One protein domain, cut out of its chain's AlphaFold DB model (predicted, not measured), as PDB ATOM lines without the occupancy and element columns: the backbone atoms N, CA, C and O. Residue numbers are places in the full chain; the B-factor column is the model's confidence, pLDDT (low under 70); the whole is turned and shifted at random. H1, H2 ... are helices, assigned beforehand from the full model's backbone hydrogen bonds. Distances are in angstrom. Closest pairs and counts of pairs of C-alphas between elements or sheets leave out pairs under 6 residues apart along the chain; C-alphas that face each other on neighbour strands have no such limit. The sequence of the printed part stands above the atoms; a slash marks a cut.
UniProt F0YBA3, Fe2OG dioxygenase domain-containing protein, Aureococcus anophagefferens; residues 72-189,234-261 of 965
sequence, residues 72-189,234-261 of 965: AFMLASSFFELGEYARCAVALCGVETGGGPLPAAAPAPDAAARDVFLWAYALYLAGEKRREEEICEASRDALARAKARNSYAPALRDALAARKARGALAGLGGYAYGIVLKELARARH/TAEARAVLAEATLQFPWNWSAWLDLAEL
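AT A GLANCE: This is residues 72 to 189 and 234 to 261 of the 965 residues of the protein "Fe2OG dioxygenase domain-containing protein" of Aureococcus anophagefferens (UniProt F0YBA3). A long helix, H3, runs through the middle of a stack of helices: the hairpin of H1 and H2 packs on one side of it, H5 and H6 pack on the other, and the hairpin of H7 and H8 lies beyond H6. Little H4 folds back beside the last part of H3, and the loop at residues 96 to 101 sticks out near H2. The printed part has 146 residues with eight named helices, H1 to H8 in order, and no named strand; the class is all helix. The whole is compact, with a radius of gyration of the C-alphas of 15.5 A and spans of 45 by 40 by 26 A.

IN THESE COORDINATES: H1 is residues 72 to 81, beginning at C-alpha 72 (43.672, 55.797, 45.869), and H2 is residues 85 to 91. H3, residues 113 to 137, is the longest at 36.0 A, from C-alpha 113 (40.427, 46.241, 36.930). H4 is residues 142 to 147, and H5, residues 153 to 164, measures 15.9 A. H6, residues 172 to 189, measures 26.6 A, and H7, residues 234 to 247, 20.0 A. H8, residues 252 to 259, ends at C-alpha 259 (25.738, 26.454, 43.309).

HOW THE PARTS SIT: H3 is the hub, touching five helices. H3, H5 and H6 form an up and down bundle, each running against the one before it. Residues 120 to 127 of H3 touch H5 at a shallow tilt of 14 degrees; the closest C-alphas, of Tyr 124 and Ala 153, are 6.6 A apart. Residues 113 to 124 of H3 touch H6, closest at the C-alphas of Phe 117 and Gly 173, 5.1 A. H5 and H6, a hairpin, stand at a steep tilt of 41 degrees, with the C-alphas of Ala 153 and Val 180 closest at 5.8 A. H2 touches residues 118 to 126 of H3, where the C-alphas of Ala 89 and Trp 119 are closest at 4.6 A. H1 and H2 form a hairpin at 10 degrees, their closest C-alphas, of Ala 76 and Cys 88, 4.3 A apart. H3 and H4 only just touch, with 3 pairs of C-alphas within 8 A; the closest are those of Ile 135 and Arg 145, 4.9 A. H6 and H7 touch, running opposite ways at 17 degrees, closest at the C-alphas of Gly 178 and Ala 237, 4.9 A. H7 and H8 form a hairpin, with the C-alphas of Leu 241 and Leu 258 closest at 6.2 A. H3 and H7 are apart. Every O i to N i+4 pair is within hydrogen-bond range in H1, H2, H3, H4, H5, H7 and H8, and 13 of 14 are in H6.

THE WHOLE: The C-alphas farthest apart are those of Asp 110 and Arg 140, 46.4 A. Residues 190 to 233 are not printed, and C-alphas 189 and 234 are 10.6 A apart across the cut. The link from H2 to H3, 21 residues, is long. The mean pLDDT of the printed part is 76.9, with 35 residues under 70, among them residues 94 to 106 and 139 to 147.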
ATOM      1  N   ALA A  72      45.128  55.869  45.793       84.06
ATOM      2  CA  ALA A  72      43.672  55.797  45.869       84.06
ATOM      3  C   ALA A  72      43.190  54.396  46.273       84.06
ATOM      4  O   ALA A  72      42.324  54.281  47.141       84.06
ATOM      5  N   PHE A  73      43.783  53.336  45.711       86.31
ATOM      6  CA  PHE A  73      43.468  51.957  46.082       86.31
ATOM      7  C   PHE A  73      43.825  51.662  47.541       86.31
ATOM      8  O   PHE A  73      43.008  51.103  48.268       86.31
ATOM      9  N   MET A  74      45.001  52.086  48.008       87.25
ATOM     10  CA  MET A  74      45.423  51.872  49.400       87.25
ATOM     11  C   MET A  74      44.484  52.563  50.400       87.25
ATOM     12  O   MET A  74      44.083  51.970  51.408       87.25
ATOM     13  N   LEU A  75      44.082  53.802  50.101       88.94
ATOM     14  CA  LEU A  75      43.108  54.536  50.906       88.94
ATOM     15  C   LEU A  75      41.732  53.851  50.885       88.94
ATOM     16  O   LEU A  75      41.117  53.656  51.935       88.94
ATOM     17  N   ALA A  76      41.263  53.442  49.705       88.31
ATOM     18  CA  ALA A  76      39.988  52.754  49.543       88.31
ATOM     19  C   ALA A  76      39.963  51.404  50.273       88.31
ATOM     20  O   ALA A  76      38.991  51.107  50.968       88.31
ATOM     21  N   SER A  77      41.037  50.617  50.177       88.69
ATOM     22  CA  SER A  77      41.201  49.350  50.894       88.69
ATOM     23  C   SER A  77      41.167  49.565  52.408       88.69
ATOM     24  O   SER A  77      40.519  48.805  53.122       88.69
ATOM     25  N   SER A  78      41.773  50.647  52.907       90.44
ATOM     26  CA  SER A  78      41.722  51.000  54.331       90.44
ATOM     27  C   SER A  78      40.288  51.301  54.794       90.44
ATOM     28  O   SER A  78      39.844  50.797  55.826       90.44
ATOM     29  N   PHE A  79      39.512  52.063  54.009       90.81
ATOM     30  CA  PHE A  79      38.086  52.282  54.292       90.81
ATOM     31  C   PHE A  79      37.260  50.993  54.202       90.81
ATOM     32  O   PHE A  79      36.323  50.805  54.981       90.81
ATOM     33  N   PHE A  80      37.608  50.099  53.275       90.81
ATOM     34  CA  PHE A  80      36.957  48.802  53.128       90.81
ATOM     35  C   PHE A  80      37.165  47.924  54.368       90.81
ATOM     36  O   PHE A  80      36.208  47.341  54.876       90.81
ATOM     37  N   GLU A  81      38.390  47.867  54.899       89.19
ATOM     38  CA  GLU A  81      38.707  47.099  56.109       89.19
ATOM     39  C   GLU A  81      37.959  47.606  57.351       89.19
ATOM     40  O   GLU A  81      37.538  46.794  58.178       89.19
ATOM     41  N   LEU A  82      37.719  48.919  57.445       90.62
ATOM     42  CA  LEU A  82      36.920  49.543  58.508       90.62
ATOM     43  C   LEU A  82      35.399  49.338  58.347       90.62
ATOM     44  O   LEU A  82      34.633  49.704  59.238       90.62
ATOM     45  N   GLY A  83      34.940  48.769  57.226       87.62
ATOM     46  CA  GLY A  83      33.514  48.602  56.921       87.62
ATOM     47  C   GLY A  83      32.811  49.894  56.478       87.62
ATOM     48  O   GLY A  83      31.577  49.967  56.469       87.62
ATOM     49  N   GLU A  84      33.576  50.923  56.100       90.75
ATOM     50  CA  GLU A  84      33.086  52.191  55.551       90.75
ATOM     51  C   GLU A  84      32.969  52.109  54.019       90.75
ATOM     52  O   GLU A  84      33.579  52.871  53.265       90.75
ATOM     53  N   TYR A  85      32.155  51.167  53.537       90.38
ATOM     54  CA  TYR A  85      32.095  50.797  52.119       90.38
ATOM     55  C   TYR A  85      31.722  51.951  51.170       90.38
ATOM     56  O   TYR A  85      32.247  52.045  50.063       90.38
ATOM     57  N   ALA A  86      30.863  52.877  51.607       85.94
ATOM     58  CA  ALA A  86      30.513  54.046  50.802       85.94
ATOM     59  C   ALA A  86      31.714  54.987  50.594       85.94
ATOM     60  O   ALA A  86      31.914  55.477  49.488       85.94
ATOM     61  N   ARG A  87      32.550  55.209  51.621       86.38
ATOM     62  CA  ARG A  87      33.768  56.032  51.498       86.38
ATOM     63  C   ARG A  87      34.831  55.342  50.647       86.38
ATOM     64  O   ARG A  87      35.488  56.014  49.860       86.38
ATOM     65  N   CYS A  88      34.934  54.016  50.754       88.38
ATOM     66  CA  CYS A  88      35.768  53.195  49.875       88.38
ATOM     67  C   CYS A  88      35.413  53.416  48.396       88.38
ATOM     68  O   CYS A  88      36.284  53.775  47.607       88.38
ATOM     69  N   ALA A  89      34.128  53.300  48.036       86.62
ATOM     70  CA  ALA A  89      33.686  53.529  46.662       86.62
ATOM     71  C   ALA A  89      34.029  54.949  46.177       86.62
ATOM     72  O   ALA A  89      34.510  55.120  45.064       86.62
ATOM     73  N   VAL A  90      33.848  55.965  47.025       84.44
ATOM     74  CA  VAL A  90      34.110  57.374  46.678       84.44
ATOM     75  C   VAL A  90      35.595  57.662  46.462       84.44
ATOM     76  O   VAL A  90      35.937  58.401  45.540       84.44
ATOM     77  N   ALA A  91      36.477  57.053  47.259       85.00
ATOM     78  CA  ALA A  91      37.925  57.203  47.119       85.00
ATOM     79  C   ALA A  91      38.446  56.738  45.742       85.00
ATOM     80  O   ALA A  91      39.459  57.247  45.270       85.00
ATOM     81  N   LEU A  92      37.725  55.830  45.075       83.75
ATOM     82  CA  LEU A  92      38.075  55.280  43.759       83.75
ATOM     83  C   LEU A  92      37.473  56.069  42.576       83.75
ATOM     84  O   LEU A  92      37.792  55.784  41.423       83.75
ATOM     85  N   CYS A  93      36.612  57.063  42.830       75.69
ATOM     86  CA  CYS A  93      35.900  57.812  41.784       75.69
ATOM     87  C   CYS A  93      36.611  59.094  41.313       75.69
ATOM     88  O   CYS A  93      36.180  59.681  40.325       75.69
ATOM     89  N   GLY A  94      37.683  59.537  41.980       59.69
ATOM     90  CA  GLY A  94      38.603  60.562  41.463       59.69
ATOM     91  C   GLY A  94      38.063  61.985  41.224       59.69
ATOM     92  O   GLY A  94      38.702  62.720  40.479       59.69
ATOM     93  N   VAL A  95      36.937  62.419  41.818       51.88
ATOM     94  CA  VAL A  95      36.394  63.782  41.593       51.88
ATOM     95  C   VAL A  95      36.064  64.511  42.901       51.88
ATOM     96  O   VAL A  95      35.343  63.991  43.754       51.88
ATOM     97  N   GLU A  96      36.569  65.745  43.017       43.03
ATOM     98  CA  GLU A  96      36.186  66.749  44.014       43.03
ATOM     99  C   GLU A  96      34.659  66.901  44.061       43.03
ATOM    100  O   GLU A  96      34.000  67.217  43.069       43.03
ATOM    101  N   THR A  97      34.070  66.644  45.225       39.03
ATOM    102  CA  THR A  97      32.621  66.616  45.428       39.03
ATOM    103  C   THR A  97      32.008  68.012  45.322       39.03
ATOM    104  O   THR A  97      31.798  68.698  46.323       39.03
ATOM    105  N   GLY A  98      31.639  68.415  44.110       34.59
ATOM    106  CA  GLY A  98      30.613  69.424  43.882       34.59
ATOM    107  C   GLY A  98      29.230  68.864  44.226       34.59
ATOM    108  O   GLY A  98      28.534  68.383  43.343       34.59
ATOM    109  N   GLY A  99      28.859  68.890  45.511       35.59
ATOM    110  CA  GLY A  99      27.481  69.015  46.029       35.59
ATOM    111  C   GLY A  99      26.352  68.080  45.549       35.59
ATOM    112  O   GLY A  99      25.202  68.351  45.884       35.59
ATOM    113  N   GLY A 100      26.612  67.022  44.780       38.84
ATOM    114  CA  GLY A 100      25.604  66.037  44.366       38.84
ATOM    115  C   GLY A 100      25.502  64.853  45.339       38.84
ATOM    116  O   GLY A 100      26.501  64.512  45.978       38.84
ATOM    117  N   PRO A 101      24.333  64.194  45.464       43.59
ATOM    118  CA  PRO A 101      24.193  63.010  46.303       43.59
ATOM    119  C   PRO A 101      25.075  61.872  45.765       43.59
ATOM    120  O   PRO A 101      24.802  61.267  44.730       43.59
ATOM    121  N   LEU A 102      26.161  61.611  46.490       50.28
ATOM    122  CA  LEU A 102      26.981  60.405  46.396       50.28
ATOM    123  C   LEU A 102      26.108  59.154  46.631       50.28
ATOM    124  O   LEU A 102      25.205  59.237  47.471       50.28
ATOM    125  N   PRO A 103      26.385  57.988  45.998       51.88
ATOM    126  CA  PRO A 103      27.545  57.636  45.167       51.88
ATOM    127  C   PRO A 103      27.135  56.876  43.876       51.88
ATOM    128  O   PRO A 103      26.914  55.669  43.906       51.88
ATOM    129  N   ALA A 104      27.042  57.553  42.725       51.75
ATOM    130  CA  ALA A 104      26.765  56.896  41.430       51.75
ATOM    131  C   ALA A 104      27.800  57.194  40.328       51.75
ATOM    132  O   ALA A 104      27.673  56.685  39.215       51.75
ATOM    133  N   ALA A 105      28.832  57.999  40.604       62.53
ATOM    134  CA  ALA A 105      29.914  58.202  39.646       62.53
ATOM    135  C   ALA A 105      30.722  56.902  39.532       62.53
ATOM    136  O   ALA A 105      31.283  56.435  40.519       62.53
ATOM    137  N   ALA A 106      30.746  56.286  38.352       68.06
ATOM    138  CA  ALA A 106      31.608  55.137  38.095       68.06
ATOM    139  C   ALA A 106      33.072  55.602  37.957       68.06
ATOM    140  O   ALA A 106      33.297  56.730  37.512       68.06
ATOM    141  N   PRO A 107      34.064  54.743  38.267       75.75
ATOM    142  CA  PRO A 107      35.465  55.012  37.958       75.75
ATOM    143  C   PRO A 107      35.637  55.359  36.478       75.75
ATOM    144  O   PRO A 107      34.792  54.985  35.654       75.75
ATOM    145  N   ALA A 108      36.738  56.019  36.126       72.56
ATOM    146  CA  ALA A 108      37.053  56.335  34.738       72.56
ATOM    147  C   ALA A 108      37.018  55.068  33.841       72.56
ATOM    148  O   ALA A 108      37.200  53.941  34.326       72.56
ATOM    149  N   PRO A 109      36.704  55.195  32.538       69.50
ATOM    150  CA  PRO A 109      36.606  54.044  31.637       69.50
ATOM    151  C   PRO A 109      37.929  53.276  31.464       69.50
ATOM    152  O   PRO A 109      37.886  52.117  31.068       69.50
ATOM    153  N   ASP A 110      39.056  53.912  31.776       73.25
ATOM    154  CA  ASP A 110      40.438  53.420  31.753       73.25
ATOM    155  C   ASP A 110      40.988  53.038  33.145       73.25
ATOM    156  O   ASP A 110      42.165  52.707  33.268       73.25
ATOM    157  N   ALA A 111      40.153  53.061  34.191       76.12
ATOM    158  CA  ALA A 111      40.550  52.644  35.537       76.12
ATOM    159  C   ALA A 111      40.991  51.167  35.581       76.12
ATOM    160  O   ALA A 111      40.454  50.326  34.854       76.12
ATOM    161  N   ALA A 112      41.938  50.847  36.470       79.75
ATOM    162  CA  ALA A 112      42.464  49.492  36.638       79.75
ATOM    163  C   ALA A 112      41.362  48.499  37.054       79.75
ATOM    164  O   ALA A 112      40.410  48.869  37.751       79.75
ATOM    165  N   ALA A 113      41.481  47.222  36.665       80.00
ATOM    166  CA  ALA A 113      40.427  46.241  36.930       80.00
ATOM    167  C   ALA A 113      40.230  46.004  38.437       80.00
ATOM    168  O   ALA A 113      39.086  45.855  38.880       80.00
ATOM    169  N   ARG A 114      41.311  46.063  39.231       84.56
ATOM    170  CA  ARG A 114      41.254  46.064  40.704       84.56
ATOM    171  C   ARG A 114      40.394  47.182  41.292       84.56
ATOM    172  O   ARG A 114      39.576  46.921  42.172       84.56
ATOM    173  N   ASP A 115      40.521  48.405  40.775       85.31
ATOM    174  CA  ASP A 115      39.816  49.584  41.288       85.31
ATOM    175  C   ASP A 115      38.332  49.477  40.944       85.31
ATOM    176  O   ASP A 115      37.461  49.720  41.777       85.31
ATOM    177  N   VAL A 116      38.034  49.034  39.718       86.12
ATOM    178  CA  VAL A 116      36.663  48.787  39.263       86.12
ATOM    179  C   VAL A 116      35.996  47.692  40.093       86.12
ATOM    180  O   VAL A 116      34.830  47.846  40.465       86.12
ATOM    181  N   PHE A 117      36.711  46.606  40.404       89.31
ATOM    182  CA  PHE A 117      36.185  45.540  41.250       89.31
ATOM    183  C   PHE A 117      35.908  46.029  42.672       89.31
ATOM    184  O   PHE A 117      34.786  45.870  43.153       89.31
ATOM    185  N   LEU A 118      36.899  46.638  43.333       89.06
ATOM    186  CA  LEU A 118      36.764  47.080  44.721       89.06
ATOM    187  C   LEU A 118      35.666  48.142  44.855       89.06
ATOM    188  O   LEU A 118      34.862  48.066  45.781       89.06
ATOM    189  N   TRP A 119      35.556  49.065  43.894       89.44
ATOM    190  CA  TRP A 119      34.456  50.029  43.816       89.44
ATOM    191  C   TRP A 119      33.092  49.341  43.719       89.44
ATOM    192  O   TRP A 119      32.194  49.634  44.512       89.44
ATOM    193  N   ALA A 120      32.930  48.419  42.764       89.19
ATOM    194  CA  ALA A 120      31.659  47.740  42.534       89.19
ATOM    195  C   ALA A 120      31.255  46.890  43.745       89.19
ATOM    196  O   ALA A 120      30.098  46.924  44.169       89.19
ATOM    197  N   TYR A 121      32.215  46.170  44.326       91.25
ATOM    198  CA  TYR A 121      31.995  45.316  45.483       91.25
ATOM    199  C   TYR A 121      31.697  46.131  46.748       91.25
ATOM    200  O   TYR A 121      30.740  45.827  47.458       91.25
ATOM    201  N   ALA A 122      32.433  47.217  47.002       90.88
ATOM    202  CA  ALA A 122      32.166  48.112  48.124       90.88
ATOM    203  C   ALA A 122      30.795  48.791  47.999       90.88
ATOM    204  O   ALA A 122      30.028  48.814  48.957       90.88
ATOM    205  N   LEU A 123      30.432  49.299  46.818       89.38
ATOM    206  CA  LEU A 123      29.123  49.919  46.619       89.38
ATOM    207  C   LEU A 123      27.979  48.902  46.770       89.38
ATOM    208  O   LEU A 123      26.949  49.218  47.368       89.38
ATOM    209  N   TYR A 124      28.182  47.666  46.300       90.75
ATOM    210  CA  TYR A 124      27.246  46.565  46.524       90.75
ATOM    211  C   TYR A 124      27.055  46.287  48.023       90.75
ATOM    212  O   TYR A 124      25.919  46.304  48.497       90.75
ATOM    213  N   LEU A 125      28.147  46.127  48.781       90.50
ATOM    214  CA  LEU A 125      28.110  45.895  50.231       90.50
ATOM    215  C   LEU A 125      27.537  47.080  51.018       90.50
ATOM    216  O   LEU A 125      26.851  46.874  52.014       90.50
ATOM    217  N   ALA A 126      27.767  48.320  50.578       89.56
ATOM    218  CA  ALA A 126      27.129  49.500  51.163       89.56
ATOM    219  C   ALA A 126      25.600  49.437  51.024       89.56
ATOM    220  O   ALA A 126      24.872  49.824  51.938       89.56
ATOM    221  N   GLY A 127      25.123  48.939  49.883       87.81
ATOM    222  CA  GLY A 127      23.704  48.735  49.616       87.81
ATOM    223  C   GLY A 127      23.099  47.583  50.415       87.81
ATOM    224  O   GLY A 127      22.013  47.752  50.961       87.81
ATOM    225  N   GLU A 128      23.804  46.453  50.541       86.88
ATOM    226  CA  GLU A 128      23.366  45.340  51.400       86.88
ATOM    227  C   GLU A 128      23.340  45.746  52.876       86.88
ATOM    228  O   GLU A 128      22.347  45.511  53.554       86.88
ATOM    229  N   LYS A 129      24.365  46.459  53.360       88.31
ATOM    230  CA  LYS A 129      24.395  46.979  54.733       88.31
ATOM    231  C   LYS A 129      23.198  47.889  55.018       88.31
ATOM    232  O   LYS A 129      22.526  47.730  56.030       88.31
ATOM    233  N   ARG A 130      22.890  48.813  54.103       86.25
ATOM    234  CA  ARG A 130      21.726  49.701  54.236       86.25
ATOM    235  C   ARG A 130      20.408  48.927  54.207       86.25
ATOM    236  O   ARG A 130      19.507  49.218  54.984       86.25
ATOM    237  N   ARG A 131      20.298  47.931  53.328       85.19
ATOM    238  CA  ARG A 131      19.140  47.033  53.273       85.19
ATOM    239  C   ARG A 131      18.949  46.304  54.605       85.19
ATOM    240  O   ARG A 131      17.824  46.214  55.082       85.19
ATOM    241  N   GLU A 132      20.017  45.787  55.204       81.81
ATOM    242  CA  GLU A 132      19.969  45.131  56.514       81.81
ATOM    243  C   GLU A 132      19.542  46.100  57.625       81.81
ATOM    244  O   GLU A 132      18.660  45.762  58.413       81.81
ATOM    245  N   GLU A 133      20.090  47.318  57.645       84.62
ATOM    246  CA  GLU A 133      19.697  48.385  58.578       84.62
ATOM    247  C   GLU A 133      18.198  48.716  58.455       84.62
ATOM    248  O   GLU A 133      17.477  48.687  59.454       84.62
ATOM    249  N   GLU A 134      17.693  48.909  57.232       83.19
ATOM    250  CA  GLU A 134      16.268  49.148  56.955       83.19
ATOM    251  C   GLU A 134      15.388  47.974  57.427       83.19
ATOM    252  O   GLU A 134      14.318  48.180  58.006       83.19
ATOM    253  N   ILE A 135      15.838  46.727  57.243       78.00
ATOM    254  CA  ILE A 135      15.136  45.527  57.731       78.00
ATOM    255  C   ILE A 135      15.106  45.484  59.266       78.00
ATOM    256  O   ILE A 135      14.088  45.086  59.849       78.00
ATOM    257  N   CYS A 136      16.204  45.866  59.922       75.56
ATOM    258  CA  CYS A 136      16.309  45.928  61.377       75.56
ATOM    259  C   CYS A 136      15.403  47.016  61.972       75.56
ATOM    260  O   CYS A 136      14.698  46.752  62.951       75.56
ATOM    261  N   GLU A 137      15.373  48.204  61.369       78.75
ATOM    262  CA  GLU A 137      14.513  49.319  61.784       78.75
ATOM    263  C   GLU A 137      13.027  49.002  61.568       78.75
ATOM    264  O   GLU A 137      12.190  49.253  62.439       78.75
ATOM    265  N   ALA A 138      12.696  48.329  60.464       71.50
ATOM    266  CA  ALA A 138      11.341  47.914  60.114       71.50
ATOM    267  C   ALA A 138      10.806  46.713  60.927       71.50
ATOM    268  O   ALA A 138       9.865  46.048  60.490       71.50
ATOM    269  N   SER A 139      11.358  46.398  62.111       57.03
ATOM    270  CA  SER A 139      11.115  45.128  62.833       57.03
ATOM    271  C   SER A 139       9.640  44.743  63.057       57.03
ATOM    272  O   SER A 139       9.346  43.555  63.209       57.03
ATOM    273  N   ARG A 140       8.711  45.712  63.044       57.41
ATOM    274  CA  ARG A 140       7.261  45.507  63.222       57.41
ATOM    275  C   ARG A 140       6.452  45.458  61.920       57.41
ATOM    276  O   ARG A 140       5.331  44.966  61.950       57.41
ATOM    277  N   ASP A 141       7.001  45.914  60.796       66.62
ATOM    278  CA  ASP A 141       6.304  45.971  59.508       66.62
ATOM    279  C   ASP A 141       6.884  44.919  58.543       66.62
ATOM    280  O   ASP A 141       8.011  45.009  58.052       66.62
ATOM    281  N   ALA A 142       6.126  43.844  58.314       60.81
ATOM    282  CA  ALA A 142       6.511  42.776  57.390       60.81
ATOM    283  C   ALA A 142       6.584  43.254  55.929       60.81
ATOM    284  O   ALA A 142       7.433  42.776  55.176       60.81
ATOM    285  N   LEU A 143       5.753  44.228  55.548       57.56
ATOM    286  CA  LEU A 143       5.706  44.773  54.195       57.56
ATOM    287  C   LEU A 143       6.908  45.685  53.930       57.56
ATOM    288  O   LEU A 143       7.510  45.603  52.861       57.56
ATOM    289  N   ALA A 144       7.293  46.510  54.905       62.41
ATOM    290  CA  ALA A 144       8.507  47.322  54.816       62.41
ATOM    291  C   ALA A 144       9.767  46.444  54.697       62.41
ATOM    292  O   ALA A 144      10.604  46.682  53.829       62.41
ATOM    293  N   ARG A 145       9.850  45.351  55.470       64.50
ATOM    294  CA  ARG A 145      10.953  44.373  55.374       64.50
ATOM    295  C   ARG A 145      11.010  43.653  54.024       64.50
ATOM    296  O   ARG A 145      12.099  43.405  53.524       64.50
ATOM    297  N   ALA A 146       9.862  43.323  53.430       62.91
ATOM    298  CA  ALA A 146       9.802  42.699  52.104       62.91
ATOM    299  C   ALA A 146      10.170  43.671  50.962       62.91
ATOM    300  O   ALA A 146      10.599  43.240  49.891       62.91
ATOM    301  N   LYS A 147      10.013  44.983  51.185       69.19
ATOM    302  CA  LYS A 147      10.355  46.042  50.222       69.19
ATOM    303  C   LYS A 147      11.811  46.505  50.300       69.19
ATOM    304  O   LYS A 147      12.280  47.081  49.320       69.19
ATOM    305  N   ALA A 148      12.508  46.252  51.409       74.69
ATOM    306  CA  ALA A 148      13.918  46.599  51.575       74.69
ATOM    307  C   ALA A 148      14.781  45.887  50.521       74.69
ATOM    308  O   ALA A 148      14.778  44.656  50.400       74.69
ATOM    309  N   ARG A 149      15.509  46.673  49.728       80.19
ATOM    310  CA  ARG A 149      16.305  46.214  48.582       80.19
ATOM    311  C   ARG A 149      17.613  46.980  48.530       80.19
ATOM    312  O   ARG A 149      17.693  48.113  48.991       80.19
ATOM    313  N   ASN A 150      18.609  46.383  47.888       84.25
ATOM    314  CA  ASN A 150      19.846  47.081  47.590       84.25
ATOM    315  C   ASN A 150      19.580  48.239  46.609       84.25
ATOM    316  O   ASN A 150      19.281  48.022  45.432       84.25
ATOM    317  N   SER A 151      19.674  49.474  47.102       83.12
ATOM    318  CA  SER A 151      19.385  50.688  46.331       83.12
ATOM    319  C   SER A 151      20.405  50.962  45.221       83.12
ATOM    320  O   SER A 151      20.066  51.614  44.233       83.12
ATOM    321  N   TYR A 152      21.624  50.429  45.336       84.44
ATOM    322  CA  TYR A 152      22.696  50.626  44.357       84.44
ATOM    323  C   TYR A 152      22.732  49.553  43.261       84.44
ATOM    324  O   TYR A 152      23.335  49.779  42.212       84.44
ATOM    325  N   ALA A 153      22.062  48.408  43.452       85.12
ATOM    326  CA  ALA A 153      22.109  47.281  42.516       85.12
ATOM    327  C   ALA A 153      21.704  47.630  41.061       85.12
ATOM    328  O   ALA A 153      22.412  47.206  40.146       85.12
ATOM    329  N   PRO A 154      20.647  48.428  40.785       85.44
ATOM    330  CA  PRO A 154      20.298  48.798  39.408       85.44
ATOM    331  C   PRO A 154      21.374  49.650  38.719       85.44
ATOM    332  O   PRO A 154      21.736  49.378  37.577       85.44
ATOM    333  N   ALA A 155      21.925  50.642  39.426       84.00
ATOM    334  CA  ALA A 155      22.978  51.508  38.895       84.00
ATOM    335  C   ALA A 155      24.284  50.730  38.656       84.00
ATOM    336  O   ALA A 155      24.946  50.917  37.634       84.00
ATOM    337  N   LEU A 156      24.621  49.807  39.563       86.12
ATOM    338  CA  LEU A 156      25.759  48.898  39.414       86.12
ATOM    339  C   LEU A 156      25.603  47.977  38.205       86.12
ATOM    340  O   LEU A 156      26.561  47.804  37.452       86.12
ATOM    341  N   ARG A 157      24.403  47.424  37.977       88.69
ATOM    342  CA  ARG A 157      24.122  46.595  36.799       88.69
ATOM    343  C   ARG A 157      24.440  47.356  35.519       88.69
ATOM    344  O   ARG A 157      25.136  46.815  34.667       88.69
ATOM    345  N   ASP A 158      23.956  48.586  35.390       85.62
ATOM    346  CA  ASP A 158      24.120  49.371  34.162       85.62
ATOM    347  C   ASP A 158      25.589  49.747  33.926       85.62
ATOM    348  O   ASP A 158      26.103  49.601  32.813       85.62
ATOM    349  N   ALA A 159      26.302  50.144  34.984       83.69
ATOM    350  CA  ALA A 159      27.724  50.467  34.912       83.69
ATOM    351  C   ALA A 159      28.596  49.250  34.543       83.69
ATOM    352  O   ALA A 159      29.509  49.362  33.719       83.69
ATOM    353  N   LEU A 160      28.320  48.080  35.127       86.75
ATOM    354  CA  LEU A 160      29.066  46.846  34.859       86.75
ATOM    355  C   LEU A 160      28.700  46.234  33.502       86.75
ATOM    356  O   LEU A 160      29.595  45.778  32.791       86.75
ATOM    357  N   ALA A 161      27.433  46.303  33.084       86.50
ATOM    358  CA  ALA A 161      26.995  45.875  31.755       86.50
ATOM    359  C   ALA A 161      27.681  46.690  30.647       86.50
ATOM    360  O   ALA A 161      28.184  46.121  29.675       86.50
ATOM    361  N   ALA A 162      27.790  48.014  30.821       84.25
ATOM    362  CA  ALA A 162      28.499  48.884  29.883       84.25
ATOM    363  C   ALA A 162      29.993  48.534  29.761       84.25
ATOM    364  O   ALA A 162      30.561  48.623  28.671       84.25
ATOM    365  N   ARG A 163      30.637  48.109  30.860       83.50
ATOM    366  CA  ARG A 163      32.030  47.629  30.855       83.50
ATOM    367  C   ARG A 163      32.171  46.231  30.253       83.50
ATOM    368  O   ARG A 163      33.109  46.008  29.488       83.50
ATOM    369  N   LYS A 164      31.225  45.323  30.521       84.38
ATOM    370  CA  LYS A 164      31.184  43.983  29.913       84.38
ATOM    371  C   LYS A 164      31.076  44.070  28.390       84.38
ATOM    372  O   LYS A 164      31.830  43.402  27.692       84.38
ATOM    373  N   ALA A 165      30.228  44.961  27.872       83.31
ATOM    374  CA  ALA A 165      30.081  45.195  26.432       83.31
ATOM    375  C   ALA A 165      31.378  45.678  25.745       83.31
ATOM    376  O   ALA A 165      31.548  45.481  24.545       83.31
ATOM    377  N   ARG A 166      32.304  46.289  26.497       81.12
ATOM    378  CA  ARG A 166      33.623  46.731  26.009       81.12
ATOM    379  C   ARG A 166      34.721  45.673  26.177       81.12
ATOM    380  O   ARG A 166      35.868  45.953  25.850       81.12
ATOM    381  N   GLY A 167      34.399  44.496  26.721       76.38
ATOM    382  CA  GLY A 167      35.378  43.451  27.041       76.38
ATOM    383  C   GLY A 167      36.297  43.789  28.223       76.38
ATOM    384  O   GLY A 167      37.293  43.107  28.429       76.38
ATOM    385  N   ALA A 168      35.975  44.824  29.006       71.75
ATOM    386  CA  ALA A 168      36.803  45.321  30.110       71.75
ATOM    387  C   ALA A 168      36.458  44.679  31.469       71.75
ATOM    388  O   ALA A 168      36.828  45.200  32.519       71.75
ATOM    389  N   LEU A 169      35.693  43.583  31.468       76.88
ATOM    390  CA  LEU A 169      35.192  42.927  32.672       76.88
ATOM    391  C   LEU A 169      35.580  41.442  32.641       76.88
ATOM    392  O   LEU A 169      34.940  40.659  31.946       76.88
ATOM    393  N   ALA A 170      36.629  41.071  33.377       68.62
ATOM    394  CA  ALA A 170      37.128  39.697  33.457       68.62
ATOM    395  C   ALA A 170      37.438  39.285  34.910       68.62
ATOM    396  O   ALA A 170      37.662  40.132  35.778       68.62
ATOM    397  N   GLY A 171      37.424  37.979  35.181       77.12
ATOM    398  CA  GLY A 171      37.725  37.360  36.472       77.12
ATOM    399  C   GLY A 171      36.843  37.896  37.601       77.12
ATOM    400  O   GLY A 171      35.628  37.690  37.617       77.12
ATOM    401  N   LEU A 172      37.463  38.618  38.540       83.25
ATOM    402  CA  LEU A 172      36.792  39.219  39.696       83.25
ATOM    403  C   LEU A 172      35.721  40.244  39.285       83.25
ATOM    404  O   LEU A 172      34.635  40.258  39.861       83.25
ATOM    405  N   GLY A 173      35.958  41.046  38.242       84.31
ATOM    406  CA  GLY A 173      34.954  41.991  37.735       84.31
ATOM    407  C   GLY A 173      33.687  41.289  37.232       84.31
ATOM    408  O   GLY A 173      32.575  41.748  37.495       84.31
ATOM    409  N   GLY A 174      33.854  40.136  36.569       84.94
ATOM    410  CA  GLY A 174      32.752  39.267  36.145       84.94
ATOM    411  C   GLY A 174      31.953  38.732  37.332       84.94
ATOM    412  O   GLY A 174      30.725  38.781  37.317       84.94
ATOM    413  N   TYR A 175      32.642  38.321  38.400       87.12
ATOM    414  CA  TYR A 175      32.003  37.902  39.649       87.12
ATOM    415  C   TYR A 175      31.148  39.019  40.277       87.12
ATOM    416  O   TYR A 175      29.980  38.783  40.586       87.12
ATOM    417  N   ALA A 176      31.674  40.247  40.382       87.81
ATOM    418  CA  ALA A 176      30.924  41.398  40.905       87.81
ATOM    419  C   ALA A 176      29.653  41.701  40.087       87.81
ATOM    420  O   ALA A 176      28.624  42.087  40.637       87.81
ATOM    421  N   TYR A 177      29.693  41.496  38.771       89.12
ATOM    422  CA  TYR A 177      28.505  41.636  37.932       89.12
ATOM    423  C   TYR A 177      27.505  40.491  38.140       89.12
ATOM    424  O   TYR A 177      26.304  40.736  38.259       89.12
ATOM    425  N   GLY A 178      27.995  39.255  38.263       85.25
ATOM    426  CA  GLY A 178      27.178  38.074  38.535       85.25
ATOM    427  C   GLY A 178      26.367  38.183  39.831       85.25
ATOM    428  O   GLY A 178      25.167  37.906  39.819       85.25
ATOM    429  N   ILE A 179      26.972  38.662  40.925       87.62
ATOM    430  CA  ILE A 179      26.267  38.844  42.211       87.62
ATOM    431  C   ILE A 179      25.178  39.925  42.137       87.62
ATOM    432  O   ILE A 179      24.095  39.755  42.697       87.62
ATOM    433  N   VAL A 180      25.412  41.009  41.388       87.75
ATOM    434  CA  VAL A 180      24.419  42.077  41.191       87.75
ATOM    435  C   VAL A 180      23.230  41.564  40.375       87.75
ATOM    436  O   VAL A 180      22.079  41.829  40.727       87.75
ATOM    437  N   LEU A 181      23.483  40.792  39.312       86.31
ATOM    438  CA  LEU A 181      22.422  40.163  38.517       86.31
ATOM    439  C   LEU A 181      21.606  39.164  39.346       86.31
ATOM    440  O   LEU A 181      20.375  39.186  39.290       86.31
ATOM    441  N   LYS A 182      22.282  38.343  40.158       84.69
ATOM    442  CA  LYS A 182      21.654  37.401  41.093       84.69
ATOM    443  C   LYS A 182      20.723  38.110  42.082       84.69
ATOM    444  O   LYS A 182      19.587  37.673  42.268       84.69
ATOM    445  N   GLU A 183      21.152  39.221  42.677       83.12
ATOM    446  CA  GLU A 183      20.312  39.984  43.612       83.12
ATOM    447  C   GLU A 183      19.086  40.602  42.919       83.12
ATOM    448  O   GLU A 183      17.961  40.529  43.422       83.12
ATOM    449  N   LEU A 184      19.260  41.152  41.715       82.44
ATOM    450  CA  LEU A 184      18.147  41.701  40.936       82.44
ATOM    451  C   LEU A 184      17.147  40.621  40.491       82.44
ATOM    452  O   LEU A 184      15.943  40.895  40.423       82.44
ATOM    453  N   ALA A 185      17.616  39.401  40.223       75.75
ATOM    454  CA  ALA A 185      16.758  38.255  39.935       75.75
ATOM    455  C   ALA A 185      15.917  37.857  41.165       75.75
ATOM    456  O   ALA A 185      14.695  37.694  41.049       75.75
ATOM    457  N   ARG A 186      16.530  37.821  42.360       68.56
ATOM    458  CA  ARG A 186      15.841  37.564  43.643       68.56
ATOM    459  C   ARG A 186      14.760  38.605  43.945       68.56
ATOM    460  O   ARG A 186      13.646  38.253  44.337       68.56
ATOM    461  N   ALA A 187      15.043  39.884  43.700       60.66
ATOM    462  CA  ALA A 187      14.104  40.981  43.951       60.66
ATOM    463  C   ALA A 187      12.824  40.926  43.087       60.66
ATOM    464  O   ALA A 187      11.801  41.500  43.473       60.66
ATOM    465  N   ARG A 188      12.855  40.253  41.928       57.06
ATOM    466  CA  ARG A 188      11.676  40.073  41.062       57.06
ATOM    467  C   ARG A 188      10.747  38.963  41.548       57.06
ATOM    468  O   ARG A 188       9.535  39.146  41.498       57.06
ATOM    469  N   HIS A 189      11.294  37.875  42.084       49.62
ATOM    470  CA  HIS A 189      10.494  36.754  42.591       49.62
ATOM    471  C   HIS A 189       9.777  37.092  43.905       49.62
ATOM    472  O   HIS A 189       8.643  36.673  44.119       49.62
ATOM    473  N   THR A 234      18.165  35.334  35.634       73.94
ATOM    474  CA  THR A 234      18.762  34.215  36.383       73.94
ATOM    475  C   THR A 234      19.699  33.413  35.481       73.94
ATOM    476  O   THR A 234      20.823  33.103  35.879       73.94
ATOM    477  N   ALA A 235      19.283  33.170  34.235       75.12
ATOM    478  CA  ALA A 235      20.114  32.526  33.222       75.12
ATOM    479  C   ALA A 235      21.353  33.374  32.873       75.12
ATOM    480  O   ALA A 235      22.457  32.846  32.741       75.12
ATOM    481  N   GLU A 236      21.189  34.697  32.779       82.38
ATOM    482  CA  GLU A 236      22.298  35.630  32.560       82.38
ATOM    483  C   GLU A 236      23.280  35.635  33.742       82.38
ATOM    484  O   GLU A 236      24.490  35.518  33.532       82.38
ATOM    485  N   ALA A 237      22.777  35.699  34.982       82.25
ATOM    486  CA  ALA A 237      23.601  35.619  36.188       82.25
ATOM    487  C   ALA A 237      24.418  34.318  36.228       82.25
ATOM    488  O   ALA A 237      25.622  34.361  36.488       82.25
ATOM    489  N   ARG A 238      23.792  33.178  35.900       79.38
ATOM    490  CA  ARG A 238      24.472  31.877  35.821       79.38
ATOM    491  C   ARG A 238      25.595  31.893  34.790       79.38
ATOM    492  O   ARG A 238      26.714  31.497  35.105       79.38
ATOM    493  N   ALA A 239      25.320  32.373  33.578       79.56
ATOM    494  CA  ALA A 239      26.314  32.424  32.508       79.56
ATOM    495  C   ALA A 239      27.524  33.297  32.886       79.56
ATOM    496  O   ALA A 239      28.667  32.897  32.674       79.56
ATOM    497  N   VAL A 240      27.280  34.467  33.491       82.88
ATOM    498  CA  VAL A 240      28.340  35.385  33.940       82.88
ATOM    499  C   VAL A 240      29.175  34.774  35.070       82.88
ATOM    500  O   VAL A 240      30.399  34.896  35.057       82.88
ATOM    501  N   LEU A 241      28.543  34.113  36.044       75.88
ATOM    502  CA  LEU A 241      29.258  33.466  37.147       75.88
ATOM    503  C   LEU A 241      30.079  32.267  36.660       75.88
ATOM    504  O   LEU A 241      31.240  32.137  37.045       75.88
ATOM    505  N   ALA A 242      29.537  31.450  35.754       73.62
ATOM    506  CA  ALA A 242      30.282  30.362  35.124       73.62
ATOM    507  C   ALA A 242      31.513  30.892  34.365       73.62
ATOM    508  O   ALA A 242      32.624  30.398  34.554       73.62
ATOM    509  N   GLU A 243      31.356  31.962  33.584       78.12
ATOM    510  CA  GLU A 243      32.467  32.641  32.909       78.12
ATOM    511  C   GLU A 243      33.530  33.141  33.910       78.12
ATOM    512  O   GLU A 243      34.725  32.911  33.716       78.12
ATOM    513  N   ALA A 244      33.107  33.755  35.020       76.56
ATOM    514  CA  ALA A 244      34.007  34.240  36.063       76.56
ATOM    515  C   ALA A 244      34.799  33.107  36.743       76.56
ATOM    516  O   ALA A 244      36.001  33.261  36.968       76.56
ATOM    517  N   THR A 245      34.165  31.958  37.020       71.25
ATOM    518  CA  THR A 245      34.844  30.784  37.611       71.25
ATOM    519  C   THR A 245      35.892  30.179  36.677       71.25
ATOM    520  O   THR A 245      36.962  29.776  37.129       71.25
ATOM    521  N   LEU A 246      35.638  30.170  35.364       70.69
ATOM    522  CA  LEU A 246      36.605  29.693  34.372       70.69
ATOM    523  C   LEU A 246      37.811  30.633  34.249       70.69
ATOM    524  O   LEU A 246      38.938  30.177  34.051       70.69
ATOM    525  N   GLN A 247      37.583  31.943  34.372       73.25
ATOM    526  CA  GLN A 247      38.634  32.956  34.282       73.25
ATOM    527  C   GLN A 247      39.469  33.051  35.566       73.25
ATOM    528  O   GLN A 247      40.687  33.232  35.491       73.25
ATOM    529  N   PHE A 248      38.846  32.913  36.739       72.75
ATOM    530  CA  PHE A 248      39.531  32.929  38.029       72.75
ATOM    531  C   PHE A 248      39.001  31.825  38.968       72.75
ATOM    532  O   PHE A 248      38.139  32.080  39.813       72.75
ATOM    533  N   PRO A 249      39.549  30.597  38.865       69.38
ATOM    534  CA  PRO A 249      39.042  29.435  39.602       69.38
ATOM    535  C   PRO A 249      39.164  29.529  41.128       69.38
ATOM    536  O   PRO A 249      38.389  28.895  41.835       69.38
ATOM    537  N   TRP A 250      40.109  30.324  41.640       75.12
ATOM    538  CA  TRP A 250      40.420  30.427  43.075       75.12
ATOM    539  C   TRP A 250      39.405  31.250  43.882       75.12
ATOM    540  O   TRP A 250      39.466  31.276  45.109       75.12
ATOM    541  N   ASN A 251      38.465  31.937  43.225       76.69
ATOM    542  CA  ASN A 251      37.375  32.623  43.919       76.69
ATOM    543  C   ASN A 251      36.277  31.621  44.297       76.69
ATOM    544  O   ASN A 251      35.332  31.399  43.541       76.69
ATOM    545  N   TRP A 252      36.397  31.046  45.493       72.62
ATOM    546  CA  TRP A 252      35.424  30.106  46.050       72.62
ATOM    547  C   TRP A 252      34.008  30.685  46.162       72.62
ATOM    548  O   TRP A 252      33.028  29.991  45.908       72.62
ATOM    549  N   SER A 253      33.881  31.977  46.460       75.44
ATOM    550  CA  SER A 253      32.582  32.640  46.574       75.44
ATOM    551  C   SER A 253      31.796  32.578  45.260       75.44
ATOM    552  O   SER A 253      30.584  32.406  45.292       75.44
ATOM    553  N   ALA A 254      32.472  32.633  44.105       72.75
ATOM    554  CA  ALA A 254      31.820  32.483  42.802       72.75
ATOM    555  C   ALA A 254      31.223  31.084  42.600       72.75
ATOM    556  O   ALA A 254      30.129  30.962  42.053       72.75
ATOM    557  N   TRP A 255      31.911  30.043  43.075       69.31
ATOM    558  CA  TRP A 255      31.414  28.667  43.038       69.31
ATOM    559  C   TRP A 255      30.220  28.467  43.971       69.31
ATOM    560  O   TRP A 255      29.231  27.861  43.565       69.31
ATOM    561  N   LEU A 256      30.273  29.027  45.185       65.44
ATOM    562  CA  LEU A 256      29.144  29.013  46.121       65.44
ATOM    563  C   LEU A 256      27.924  29.735  45.539       65.44
ATOM    564  O   LEU A 256      26.813  29.210  45.555       65.44
ATOM    565  N   ASP A 257      28.135  30.922  44.971       70.94
ATOM    566  CA  ASP A 257      27.062  31.717  44.386       70.94
ATOM    567  C   ASP A 257      26.433  31.046  43.158       70.94
ATOM    568  O   ASP A 257      25.221  31.174  42.967       70.94
ATOM    569  N   LEU A 258      27.235  30.328  42.360       68.00
ATOM    570  CA  LEU A 258      26.781  29.522  41.226       68.00
ATOM    571  C   LEU A 258      25.975  28.300  41.691       68.00
ATOM    572  O   LEU A 258      24.901  28.040  41.151       68.00
ATOM    573  N   ALA A 259      26.437  27.604  42.733       61.56
ATOM    574  CA  ALA A 259      25.738  26.454  43.309       61.56
ATOM    575  C   ALA A 259      24.338  26.816  43.843       61.56
ATOM    576  O   ALA A 259      23.415  26.005  43.765       61.56
ATOM    577  N   GLU A 260      24.149  28.045  44.334       63.16
ATOM    578  CA  GLU A 260      22.834  28.548  44.753       63.16
ATOM    579  C   GLU A 260      21.850  28.788  43.586       63.16
ATOM    580  O   GLU A 260      20.641  28.790  43.814       63.16
ATOM    581  N   LEU A 261      22.329  29.010  42.352       65.00
ATOM    582  CA  LEU A 261      21.490  29.303  41.174       65.00
ATOM    583  C   LEU A 261      21.044  28.053  40.395       65.00
ATOM    584  O   LEU A 261      20.130  28.135  39.568       65.00
TER     585      LEU A 261